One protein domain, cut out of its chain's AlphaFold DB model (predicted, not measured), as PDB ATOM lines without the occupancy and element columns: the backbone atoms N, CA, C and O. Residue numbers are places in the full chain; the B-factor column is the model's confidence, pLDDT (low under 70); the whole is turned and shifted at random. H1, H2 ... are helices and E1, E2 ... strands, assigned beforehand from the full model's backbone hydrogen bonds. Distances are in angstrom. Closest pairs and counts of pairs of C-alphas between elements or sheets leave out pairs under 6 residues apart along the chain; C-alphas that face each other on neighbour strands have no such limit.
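Overview. This is residues 8 to 79 of the 401 residues of an uncharacterized protein of Tetracentron sinense (UniProt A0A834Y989). Two small lobes stand at opposite ends of a long shape, joined by the stretch of residues 36 to 43: one lobe is an open C of three short helices, H1, H2 and H3, and the other holds H4, the hairpin of E1 and E2, and H5. In the second lobe the last residues of H4, 49 to 53, pack on the hairpin at E1, while H5 follows E2. The printed part has 72 residues with five named helices and two named strands, in the order H1, H2, H3, H4, E1, E2, H5; the sheet is E1 - E2, antiparallel, and the class is mostly helix. The whole is loose, with a radius of gyration of the C-alphas of 15.0 A, and elongated, spanning 44 by 24 by 20 A.

Along the chain. H1 is residues 8 to 14, beginning at C-alpha 8 at (1.529, -25.397, 22.811). H2 is residues 19 to 27, 12.2 A from first to last C-alpha, and H3 is residues 31 to 35, 7.3 A. H4, residues 44 to 53, is the longest helix at 14.3 A and begins at C-alpha 44 at (-5.099, -23.822, 13.662). E1, residues 60 to 63, measures 9.7 A, and E2, residues 66 to 69, 9.8 A. H5, residues 72 to 77, ends at C-alpha 77 at (-15.333, -14.663, 21.439).

Arrangement. H1 and H2 are only just apart, their closest C-alphas 8.1 A from each other. H2 and H3 touch; their closest C-alphas are those of Ile 25 and Gly 31, 5.7 A. H1 and H3 are close but not clearly touching, with the closest C-alphas, of Val 14 and Leu 34, 6.7 A apart. H3 and H4 are apart. The closest C-alphas of H4 and E1 are those of Tyr 53 and Ile 62, 5.1 A. Residues 54 to 55 pair antiparallel with residues 60 to 61 of E1. E1 and E2 form a hairpin, antiparallel at 155 degrees, with N 61 and O 68 at 2.9 A and N 66 and O 63 at 2.8 A, within hydrogen-bond range. H5 is apart from H4 and from E1. In H1, H2, H4 and H5 every O i to N i+4 pair is within hydrogen-bond range; in H3 it is 0 of 1, with 2 of 2 O i to N i+3 pairs within range.

Size, cuts and confidence. The two C-alphas farthest apart are those of Lys 20 and Asp 64, 44.7 A. The printed part has no cut, and no link is long. The mean pLDDT of the printed part is 75.7; 23 residues are under 70, among them residues 36 to 44 and residues 72 to 79.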
ATOM      1  N   SER A   8       1.028 -24.555  21.719       65.00
ATOM      2  CA  SER A   8       1.529 -25.397  22.811       65.00
ATOM      3  C   SER A   8       3.036 -25.672  22.704       65.00
ATOM      4  O   SER A   8       3.739 -25.709  23.712       65.00
ATOM      5  N   ALA A   9       3.566 -25.856  21.490       71.06
ATOM      6  CA  ALA A   9       5.004 -26.008  21.281       71.06
ATOM      7  C   ALA A   9       5.756 -24.696  21.550       71.06
ATOM      8  O   ALA A   9       6.830 -24.736  22.145       71.06
ATOM      9  N   PHE A  10       5.172 -23.548  21.194       74.94
ATOM     10  CA  PHE A  10       5.720 -22.233  21.526       74.94
ATOM     11  C   PHE A  10       5.818 -22.028  23.044       74.94
ATOM     12  O   PHE A  10       6.901 -21.726  23.546       74.94
ATOM     13  N   TYR A  11       4.744 -22.305  23.790       75.25
ATOM     14  CA  TYR A  11       4.757 -22.236  25.256       75.25
ATOM     15  C   TYR A  11       5.868 -23.100  25.874       75.25
ATOM     16  O   TYR A  11       6.631 -22.643  26.726       75.25
ATOM     17  N   ASN A  12       6.024 -24.337  25.393       79.00
ATOM     18  CA  ASN A  12       7.059 -25.260  25.868       79.00
ATOM     19  C   ASN A  12       8.492 -24.775  25.606       79.00
ATOM     20  O   ASN A  12       9.417 -25.176  26.318       79.00
ATOM     21  N   VAL A  13       8.688 -23.944  24.582       82.00
ATOM     22  CA  VAL A  13       9.969 -23.292  24.294       82.00
ATOM     23  C   VAL A  13      10.168 -22.102  25.232       82.00
ATOM     24  O   VAL A  13      11.192 -22.040  25.910       82.00
ATOM     25  N   VAL A  14       9.170 -21.223  25.354       82.50
ATOM     26  CA  VAL A  14       9.228 -20.024  26.210       82.50
ATOM     27  C   VAL A  14       9.428 -20.378  27.687       82.50
ATOM     28  O   VAL A  14      10.203 -19.726  28.385       82.50
ATOM     29  N   LYS A  15       8.805 -21.460  28.168       82.69
ATOM     30  CA  LYS A  15       8.971 -21.956  29.544       82.69
ATOM     31  C   LYS A  15      10.427 -22.285  29.892       82.69
ATOM     32  O   LYS A  15      10.806 -22.201  31.056       82.69
ATOM     33  N   LYS A  16      11.242 -22.652  28.898       88.12
ATOM     34  CA  LYS A  16      12.659 -23.014  29.071       88.12
ATOM     35  C   LYS A  16      13.606 -21.821  28.966       88.12
ATOM     36  O   LYS A  16      14.807 -22.000  29.153       88.12
ATOM     37  N   PHE A  17      13.101 -20.630  28.652       89.62
ATOM     38  CA  PHE A  17      13.935 -19.438  28.575       89.62
ATOM     39  C   PHE A  17      14.428 -19.023  29.959       89.62
ATOM     40  O   PHE A  17      13.670 -18.978  30.930       89.62
ATOM     41  N   SER A  18      15.714 -18.695  30.022       93.62
ATOM     42  CA  SER A  18      16.320 -18.016  31.167       93.62
ATOM     43  C   SER A  18      15.722 -16.618  31.349       93.62
ATOM     44  O   SER A  18      15.189 -16.039  30.402       93.62
ATOM     45  N   ASN A  19      15.850 -16.043  32.547       92.62
ATOM     46  CA  ASN A  19      15.357 -14.686  32.817       92.62
ATOM     47  C   ASN A  19      15.972 -13.662  31.852       92.62
ATOM     48  O   ASN A  19      15.232 -12.933  31.214       92.62
ATOM     49  N   LYS A  20      17.282 -13.750  31.577       93.50
ATOM     50  CA  LYS A  20      17.953 -12.893  30.580       93.50
ATOM     51  C   LYS A  20      17.322 -12.967  29.183       93.50
ATOM     52  O   LYS A  20      17.238 -11.963  28.488       93.50
ATOM     53  N   GLN A  21      16.886 -14.153  28.754       89.69
ATOM     54  CA  GLN A  21      16.209 -14.320  27.462       89.69
ATOM     55  C   GLN A  21      14.797 -13.729  27.481       89.69
ATOM     56  O   GLN A  21      14.367 -13.159  26.484       89.69
ATOM     57  N   LYS A  22      14.084 -13.843  28.604       88.75
ATOM     58  CA  LYS A  22      12.771 -13.214  28.789       88.75
ATOM     59  C   LYS A  22      12.887 -11.690  28.799       88.75
ATOM     60  O   LYS A  22      12.137 -11.036  28.084       88.75
ATOM     61  N   ASP A  23      13.872 -11.148  29.506       88.50
ATOM     62  CA  ASP A  23      14.142  -9.709  29.563       88.50
ATOM     63  C   ASP A  23      14.474  -9.154  28.173       88.50
ATOM     64  O   ASP A  23      13.928  -8.129  27.771       88.50
ATOM     65  N   ALA A  24      15.274  -9.882  27.386       88.00
ATOM     66  CA  ALA A  24      15.569  -9.522  25.999       88.00
ATOM     67  C   ALA A  24      14.317  -9.528  25.097       88.00
ATOM     68  O   ALA A  24      14.173  -8.681  24.218       88.00
ATOM     69  N   ILE A  25      13.385 -10.464  25.314       74.19
ATOM     70  CA  ILE A  25      12.103 -10.521  24.589       74.19
ATOM     71  C   ILE A  25      11.195  -9.352  24.990       74.19
ATOM     72  O   ILE A  25      10.524  -8.767  24.139       74.19
ATOM     73  N   CYS A  26      11.197  -8.977  26.268       78.50
ATOM     74  CA  CYS A  26      10.508  -7.782  26.739       78.50
ATOM     75  C   CYS A  26      11.106  -6.510  26.124       78.50
ATOM     76  O   CYS A  26      10.350  -5.674  25.638       78.50
ATOM     77  N   SER A  27      12.438  -6.383  26.073       80.56
ATOM     78  CA  SER A  27      13.105  -5.179  25.560       80.56
ATOM     79  C   SER A  27      12.862  -4.928  24.070       80.56
ATOM     80  O   SER A  27      12.897  -3.783  23.636       80.56
ATOM     81  N   ILE A  28      12.581  -5.974  23.285       75.56
ATOM     82  CA  ILE A  28      12.208  -5.848  21.862       75.56
ATOM     83  C   ILE A  28      10.698  -5.638  21.647       75.56
ATOM     84  O   ILE A  28      10.224  -5.709  20.517       75.56
ATOM     85  N   GLY A  29       9.925  -5.419  22.717       64.38
ATOM     86  CA  GLY A  29       8.483  -5.163  22.644       64.38
ATOM     87  C   GLY A  29       7.615  -6.412  22.453       64.38
ATOM     88  O   GLY A  29       6.421  -6.297  22.196       64.38
ATOM     89  N   LEU A  30       8.178  -7.614  22.606       69.25
ATOM     90  CA  LEU A  30       7.463  -8.888  22.457       69.25
ATOM     91  C   LEU A  30       7.105  -9.541  23.804       69.25
ATOM     92  O   LEU A  30       6.815 -10.736  23.864       69.25
ATOM     93  N   GLY A  31       7.098  -8.770  24.897       71.44
ATOM     94  CA  GLY A  31       6.824  -9.272  26.250       71.44
ATOM     95  C   GLY A  31       5.455  -9.949  26.406       71.44
ATOM     96  O   GLY A  31       5.314 -10.885  27.192       71.44
ATOM     97  N   SER A  32       4.463  -9.562  25.600       69.88
ATOM     98  CA  SER A  32       3.138 -10.200  25.563       69.88
ATOM     99  C   SER A  32       3.192 -11.683  25.171       69.88
ATOM    100  O   SER A  32       2.379 -12.474  25.645       69.88
ATOM    101  N   LEU A  33       4.193 -12.106  24.388       67.81
ATOM    102  CA  LEU A  33       4.388 -13.514  24.032       67.81
ATOM    103  C   LEU A  33       4.750 -14.385  25.242       67.81
ATOM    104  O   LEU A  33       4.458 -15.580  25.250       67.81
ATOM    105  N   LEU A  34       5.362 -13.797  26.276       75.69
ATOM    106  CA  LEU A  34       5.709 -14.502  27.512       75.69
ATOM    107  C   LEU A  34       4.481 -14.814  28.376       75.69
ATOM    108  O   LEU A  34       4.547 -15.683  29.243       75.69
ATOM    109  N   GLN A  35       3.373 -14.116  28.130       72.06
ATOM    110  CA  GLN A  35       2.117 -14.251  28.866       72.06
ATOM    111  C   GLN A  35       1.162 -15.263  28.214       72.06
ATOM    112  O   GLN A  35       0.100 -15.553  28.760       72.06
ATOM    113  N   ILE A  36       1.522 -15.835  27.058       68.19
ATOM    114  CA  ILE A  36       0.719 -16.879  26.414       68.19
ATOM    115  C   ILE A  36       0.731 -18.118  27.317       68.19
ATOM    116  O   ILE A  36       1.755 -18.776  27.471       68.19
ATOM    117  N   HIS A  37      -0.406 -18.433  27.935       62.69
ATOM    118  CA  HIS A  37      -0.533 -19.553  28.866       62.69
ATOM    119  C   HIS A  37      -0.679 -20.909  28.154       62.69
ATOM    120  O   HIS A  37      -1.259 -21.003  27.073       62.69
ATOM    121  N   GLU A  38      -0.254 -21.984  28.832       56.94
ATOM    122  CA  GLU A  38      -0.344 -23.387  28.378       56.94
ATOM    123  C   GLU A  38      -1.756 -23.800  27.930       56.94
ATOM    124  O   GLU A  38      -1.917 -24.642  27.049       56.94
ATOM    125  N   LYS A  39      -2.781 -23.182  28.528       55.72
ATOM    126  CA  LYS A  39      -4.197 -23.501  28.309       55.72
ATOM    127  C   LYS A  39      -4.801 -22.843  27.065       55.72
ATOM    128  O   LYS A  39      -5.957 -23.117  26.746       55.72
ATOM    129  N   ILE A  40      -4.069 -21.972  26.367       58.69
ATOM    130  CA  ILE A  40      -4.594 -21.298  25.176       58.69
ATOM    131  C   ILE A  40      -4.469 -22.243  23.974       58.69
ATOM    132  O   ILE A  40      -3.465 -22.278  23.258       58.69
ATOM    133  N   HIS A  41      -5.525 -23.022  23.742       58.75
ATOM    134  CA  HIS A  41      -5.682 -23.824  22.534       58.75
ATOM    135  C   HIS A  41      -6.274 -22.980  21.404       58.75
ATOM    136  O   HIS A  41      -7.462 -23.058  21.102       58.75
ATOM    137  N   LEU A  42      -5.427 -22.197  20.736       59.28
ATOM    138  CA  LEU A  42      -5.806 -21.580  19.467       59.28
ATOM    139  C   LEU A  42      -5.934 -22.670  18.395       59.28
ATOM    140  O   LEU A  42      -4.962 -23.356  18.060       59.28
ATOM    141  N   ARG A  43      -7.146 -22.849  17.859       64.00
ATOM    142  CA  ARG A  43      -7.378 -23.793  16.761       64.00
ATOM    143  C   ARG A  43      -6.650 -23.294  15.512       64.00
ATOM    144  O   ARG A  43      -6.720 -22.119  15.173       64.00
ATOM    145  N   ARG A  44      -5.963 -24.190  14.800       66.75
ATOM    146  CA  ARG A  44      -5.099 -23.822  13.662       66.75
ATOM    147  C   ARG A  44      -5.830 -23.026  12.572       66.75
ATOM    148  O   ARG A  44      -5.312 -22.005  12.146       66.75
ATOM    149  N   HIS A  45      -7.037 -23.446  12.191       72.50
ATOM    150  CA  HIS A  45      -7.836 -22.748  11.173       72.50
ATOM    151  C   HIS A  45      -8.178 -21.305  11.567       72.50
ATOM    152  O   HIS A  45      -8.313 -20.447  10.707       72.50
ATOM    153  N   ILE A  46      -8.290 -21.034  12.867       69.62
ATOM    154  CA  ILE A  46      -8.579 -19.702  13.386       69.62
ATOM    155  C   ILE A  46      -7.349 -18.798  13.226       69.62
ATOM    156  O   ILE A  46      -7.482 -17.653  12.814       69.62
ATOM    157  N   ILE A  47      -6.148 -19.311  13.516       71.88
ATOM    158  CA  ILE A  47      -4.897 -18.567  13.292       71.88
ATOM    159  C   ILE A  47      -4.737 -18.254  11.806       71.88
ATOM    160  O   ILE A  47      -4.419 -17.122  11.456       71.88
ATOM    161  N   ASP A  48      -4.974 -19.251  10.951       72.25
ATOM    162  CA  ASP A  48      -4.894 -19.082   9.501       72.25
ATOM    163  C   ASP A  48      -5.873 -17.986   9.037       72.25
ATOM    164  O   ASP A  48      -5.465 -17.083   8.313       72.25
ATOM    165  N   PHE A  49      -7.099 -17.968   9.574       79.69
ATOM    166  CA  PHE A  49      -8.077 -16.910   9.320       79.69
ATOM    167  C   PHE A  49      -7.603 -15.512   9.762       79.69
ATOM    168  O   PHE A  49      -7.741 -14.566   8.991       79.69
ATOM    169  N   VAL A  50      -7.020 -15.344  10.963       75.44
ATOM    170  CA  VAL A  50      -6.480 -14.024  11.381       75.44
ATOM    171  C   VAL A  50      -5.409 -13.565  10.415       75.44
ATOM    172  O   VAL A  50      -5.418 -12.422   9.982       75.44
ATOM    173  N   VAL A  51      -4.461 -14.445  10.108       77.06
ATOM    174  CA  VAL A  51      -3.308 -14.086   9.286       77.06
ATOM    175  C   VAL A  51      -3.744 -13.696   7.877       77.06
ATOM    176  O   VAL A  51      -3.145 -12.802   7.286       77.06
ATOM    177  N   GLU A  52      -4.766 -14.361   7.348       81.38
ATOM    178  CA  GLU A  52      -5.244 -14.143   5.987       81.38
ATOM    179  C   GLU A  52      -6.166 -12.925   5.867       81.38
ATOM    180  O   GLU A  52      -6.059 -12.180   4.894       81.38
ATOM    181  N   TYR A  53      -7.026 -12.680   6.860       82.50
ATOM    182  CA  TYR A  53      -8.103 -11.698   6.730       82.50
ATOM    183  C   TYR A  53      -8.011 -10.512   7.701       82.50
ATOM    184  O   TYR A  53      -8.660  -9.498   7.461       82.50
ATOM    185  N   TYR A  54      -7.230 -10.570   8.787       82.19
ATOM    186  CA  TYR A  54      -7.134  -9.461   9.747       82.19
ATOM    187  C   TYR A  54      -6.087  -8.423   9.330       82.19
ATOM    188  O   TYR A  54      -4.897  -8.712   9.194       82.19
ATOM    189  N   SER A  55      -6.516  -7.171   9.203       78.44
ATOM    190  CA  SER A  55      -5.646  -6.033   8.927       78.44
ATOM    191  C   SER A  55      -5.276  -5.309  10.219       78.44
ATOM    192  O   SER A  55      -6.109  -4.672  10.865       78.44
ATOM    193  N   LEU A  56      -3.981  -5.328  10.548       72.56
ATOM    194  CA  LEU A  56      -3.410  -4.575  11.673       72.56
ATOM    195  C   LEU A  56      -3.604  -3.059  11.533       72.56
ATOM    196  O   LEU A  56      -3.718  -2.367  12.538       72.56
ATOM    197  N   LYS A  57      -3.637  -2.537  10.298       74.62
ATOM    198  CA  LYS A  57      -3.767  -1.092  10.044       74.62
ATOM    199  C   LYS A  57      -5.173  -0.577  10.330       74.62
ATOM    200  O   LYS A  57      -5.319   0.546  10.790       74.62
ATOM    201  N   SER A  58      -6.188  -1.379  10.020       78.94
ATOM    202  CA  SER A  58      -7.594  -1.003  10.198       78.94
ATOM    203  C   SER A  58      -8.222  -1.603  11.454       78.94
ATOM    204  O   SER A  58      -9.345  -1.240  11.786       78.94
ATOM    205  N   GLY A  59      -7.534  -2.519  12.143       76.94
ATOM    206  CA  GLY A  59      -8.094  -3.239  13.288       76.94
ATOM    207  C   GLY A  59      -9.333  -4.062  12.917       76.94
ATOM    208  O   GLY A  59     -10.241  -4.223  13.727       76.94
ATOM    209  N   ALA A  60      -9.408  -4.530  11.671       84.31
ATOM    210  CA  ALA A  60     -10.618  -5.084  11.080       84.31
ATOM    211  C   ALA A  60     -10.312  -6.332  10.251       84.31
ATOM    212  O   ALA A  60      -9.215  -6.478   9.710       84.31
ATOM    213  N   VAL A  61     -11.302  -7.209  10.122       84.75
ATOM    214  CA  VAL A  61     -11.240  -8.358   9.220       84.75
ATOM    215  C   VAL A  61     -11.791  -7.952   7.859       84.75
ATOM    216  O   VAL A  61     -12.853  -7.340   7.770       84.75
ATOM    217  N   ILE A  62     -11.066  -8.289   6.801       86.38
ATOM    218  CA  ILE A  62     -11.422  -8.004   5.417       86.38
ATOM    219  C   ILE A  62     -11.849  -9.320   4.774       86.38
ATOM    220  O   ILE A  62     -11.005 -10.168   4.512       86.38
ATOM    221  N   VAL A  63     -13.143  -9.499   4.515       85.88
ATOM    222  CA  VAL A  63     -13.680 -10.675   3.807       85.88
ATOM    223  C   VAL A  63     -14.392 -10.192   2.555       85.88
ATOM    224  O   VAL A  63     -15.260  -9.331   2.654       85.88
ATOM    225  N   ASP A  64     -14.025 -10.712   1.381       86.19
ATOM    226  CA  ASP A  64     -14.648 -10.359   0.094       86.19
ATOM    227  C   ASP A  64     -14.784  -8.834  -0.122       86.19
ATOM    228  O   ASP A  64     -15.858  -8.321  -0.428       86.19
ATOM    229  N   ASN A  65     -13.695  -8.086   0.104       87.56
ATOM    230  CA  ASN A  65     -13.634  -6.612   0.069       87.56
ATOM    231  C   ASN A  65     -14.540  -5.874   1.076       87.56
ATOM    232  O   ASN A  65     -14.606  -4.646   1.062       87.56
ATOM    233  N   THR A  66     -15.195  -6.587   1.988       88.94
ATOM    234  CA  THR A  66     -15.975  -5.998   3.076       88.94
ATOM    235  C   THR A  66     -15.102  -5.883   4.316       88.94
ATOM    236  O   THR A  66     -14.509  -6.863   4.762       88.94
ATOM    237  N   THR A  67     -15.024  -4.679   4.882       90.25
ATOM    238  CA  THR A  67     -14.271  -4.423   6.115       90.25
ATOM    239  C   THR A  67     -15.207  -4.536   7.310       90.25
ATOM    240  O   THR A  67     -16.137  -3.745   7.447       90.25
ATOM    241  N   VAL A  68     -14.949  -5.507   8.180       87.69
ATOM    242  CA  VAL A  68     -15.694  -5.720   9.421       87.69
ATOM    243  C   VAL A  68     -14.792  -5.326  10.592       87.69
ATOM    244  O   VAL A  68     -13.815  -6.034  10.862       87.69
ATOM    245  N   PRO A  69     -15.060  -4.202  11.281       85.44
ATOM    246  CA  PRO A  69     -14.313  -3.846  12.476       85.44
ATOM    247  C   PRO A  69     -14.530  -4.925  13.530       85.44
ATOM    248  O   PRO A  69     -15.651  -5.374  13.760       85.44
ATOM    249  N   ILE A  70     -13.441  -5.353  14.154       74.06
ATOM    250  CA  ILE A  70     -13.470  -6.386  15.176       74.06
ATOM    251  C   ILE A  70     -12.884  -5.784  16.446       74.06
ATOM    252  O   ILE A  70     -11.731  -5.349  16.471       74.06
ATOM    253  N   SER A  71     -13.675  -5.759  17.519       73.00
ATOM    254  CA  SER A  71     -13.163  -5.368  18.828       73.00
ATOM    255  C   SER A  71     -12.284  -6.475  19.417       73.00
ATOM    256  O   SER A  71     -12.364  -7.644  19.037       73.00
ATOM    257  N   LEU A  72     -11.475  -6.138  20.424       63.22
ATOM    258  CA  LEU A  72     -10.752  -7.144  21.213       63.22
ATOM    259  C   LEU A  72     -11.702  -8.168  21.855       63.22
ATOM    260  O   LEU A  72     -11.332  -9.326  22.008       63.22
ATOM    261  N   THR A  73     -12.929  -7.767  22.202       63.34
ATOM    262  CA  THR A  73     -13.935  -8.689  22.754       63.34
ATOM    263  C   THR A  73     -14.387  -9.692  21.695       63.34
ATOM    264  O   THR A  73     -14.450 -10.888  21.976       63.34
ATOM    265  N   ASP A  74     -14.613  -9.229  20.467       67.50
ATOM    266  CA  ASP A  74     -14.982 -10.080  19.333       67.50
ATOM    267  C   ASP A  74     -13.827 -11.024  18.971       67.50
ATOM    268  O   ASP A  74     -14.042 -12.220  18.785       67.50
ATOM    269  N   MET A  75     -12.579 -10.533  19.011       65.38
ATOM    270  CA  MET A  75     -11.372 -11.367  18.891       65.38
ATOM    271  C   MET A  75     -11.249 -12.407  19.994       65.38
ATOM    272  O   MET A  75     -10.532 -13.382  19.833       65.38
ATOM    273  N   VAL A  76     -11.880 -12.232  21.145       64.94
ATOM    274  CA  VAL A  76     -11.835 -13.276  22.160       64.94
ATOM    275  C   VAL A  76     -12.941 -14.301  21.925       64.94
ATOM    276  O   VAL A  76     -12.674 -15.506  21.915       64.94
ATOM    277  N   LEU A  77     -14.159 -13.826  21.666       62.97
ATOM    278  CA  LEU A  77     -15.333 -14.663  21.439       62.97
ATOM    279  C   LEU A  77     -15.196 -15.526  20.179       62.97
ATOM    280  O   LEU A  77     -15.372 -16.742  20.250       62.97
ATOM    281  N   CYS A  78     -14.818 -14.934  19.042       63.12
ATOM    282  CA  CYS A  78     -14.661 -15.654  17.775       63.12
ATOM    283  C   CYS A  78     -13.522 -16.680  17.819       63.12
ATOM    284  O   CYS A  78     -13.555 -17.687  17.114       63.12
ATOM    285  N   PHE A  79     -12.517 -16.440  18.662       61.91
ATOM    286  CA  PHE A  79     -11.290 -17.230  18.691       61.91
ATOM    287  C   PHE A  79     -11.308 -18.304  19.776       61.91
ATOM    288  O   PHE A  79     -10.365 -19.093  19.876       61.91
TER     289      PHE A  79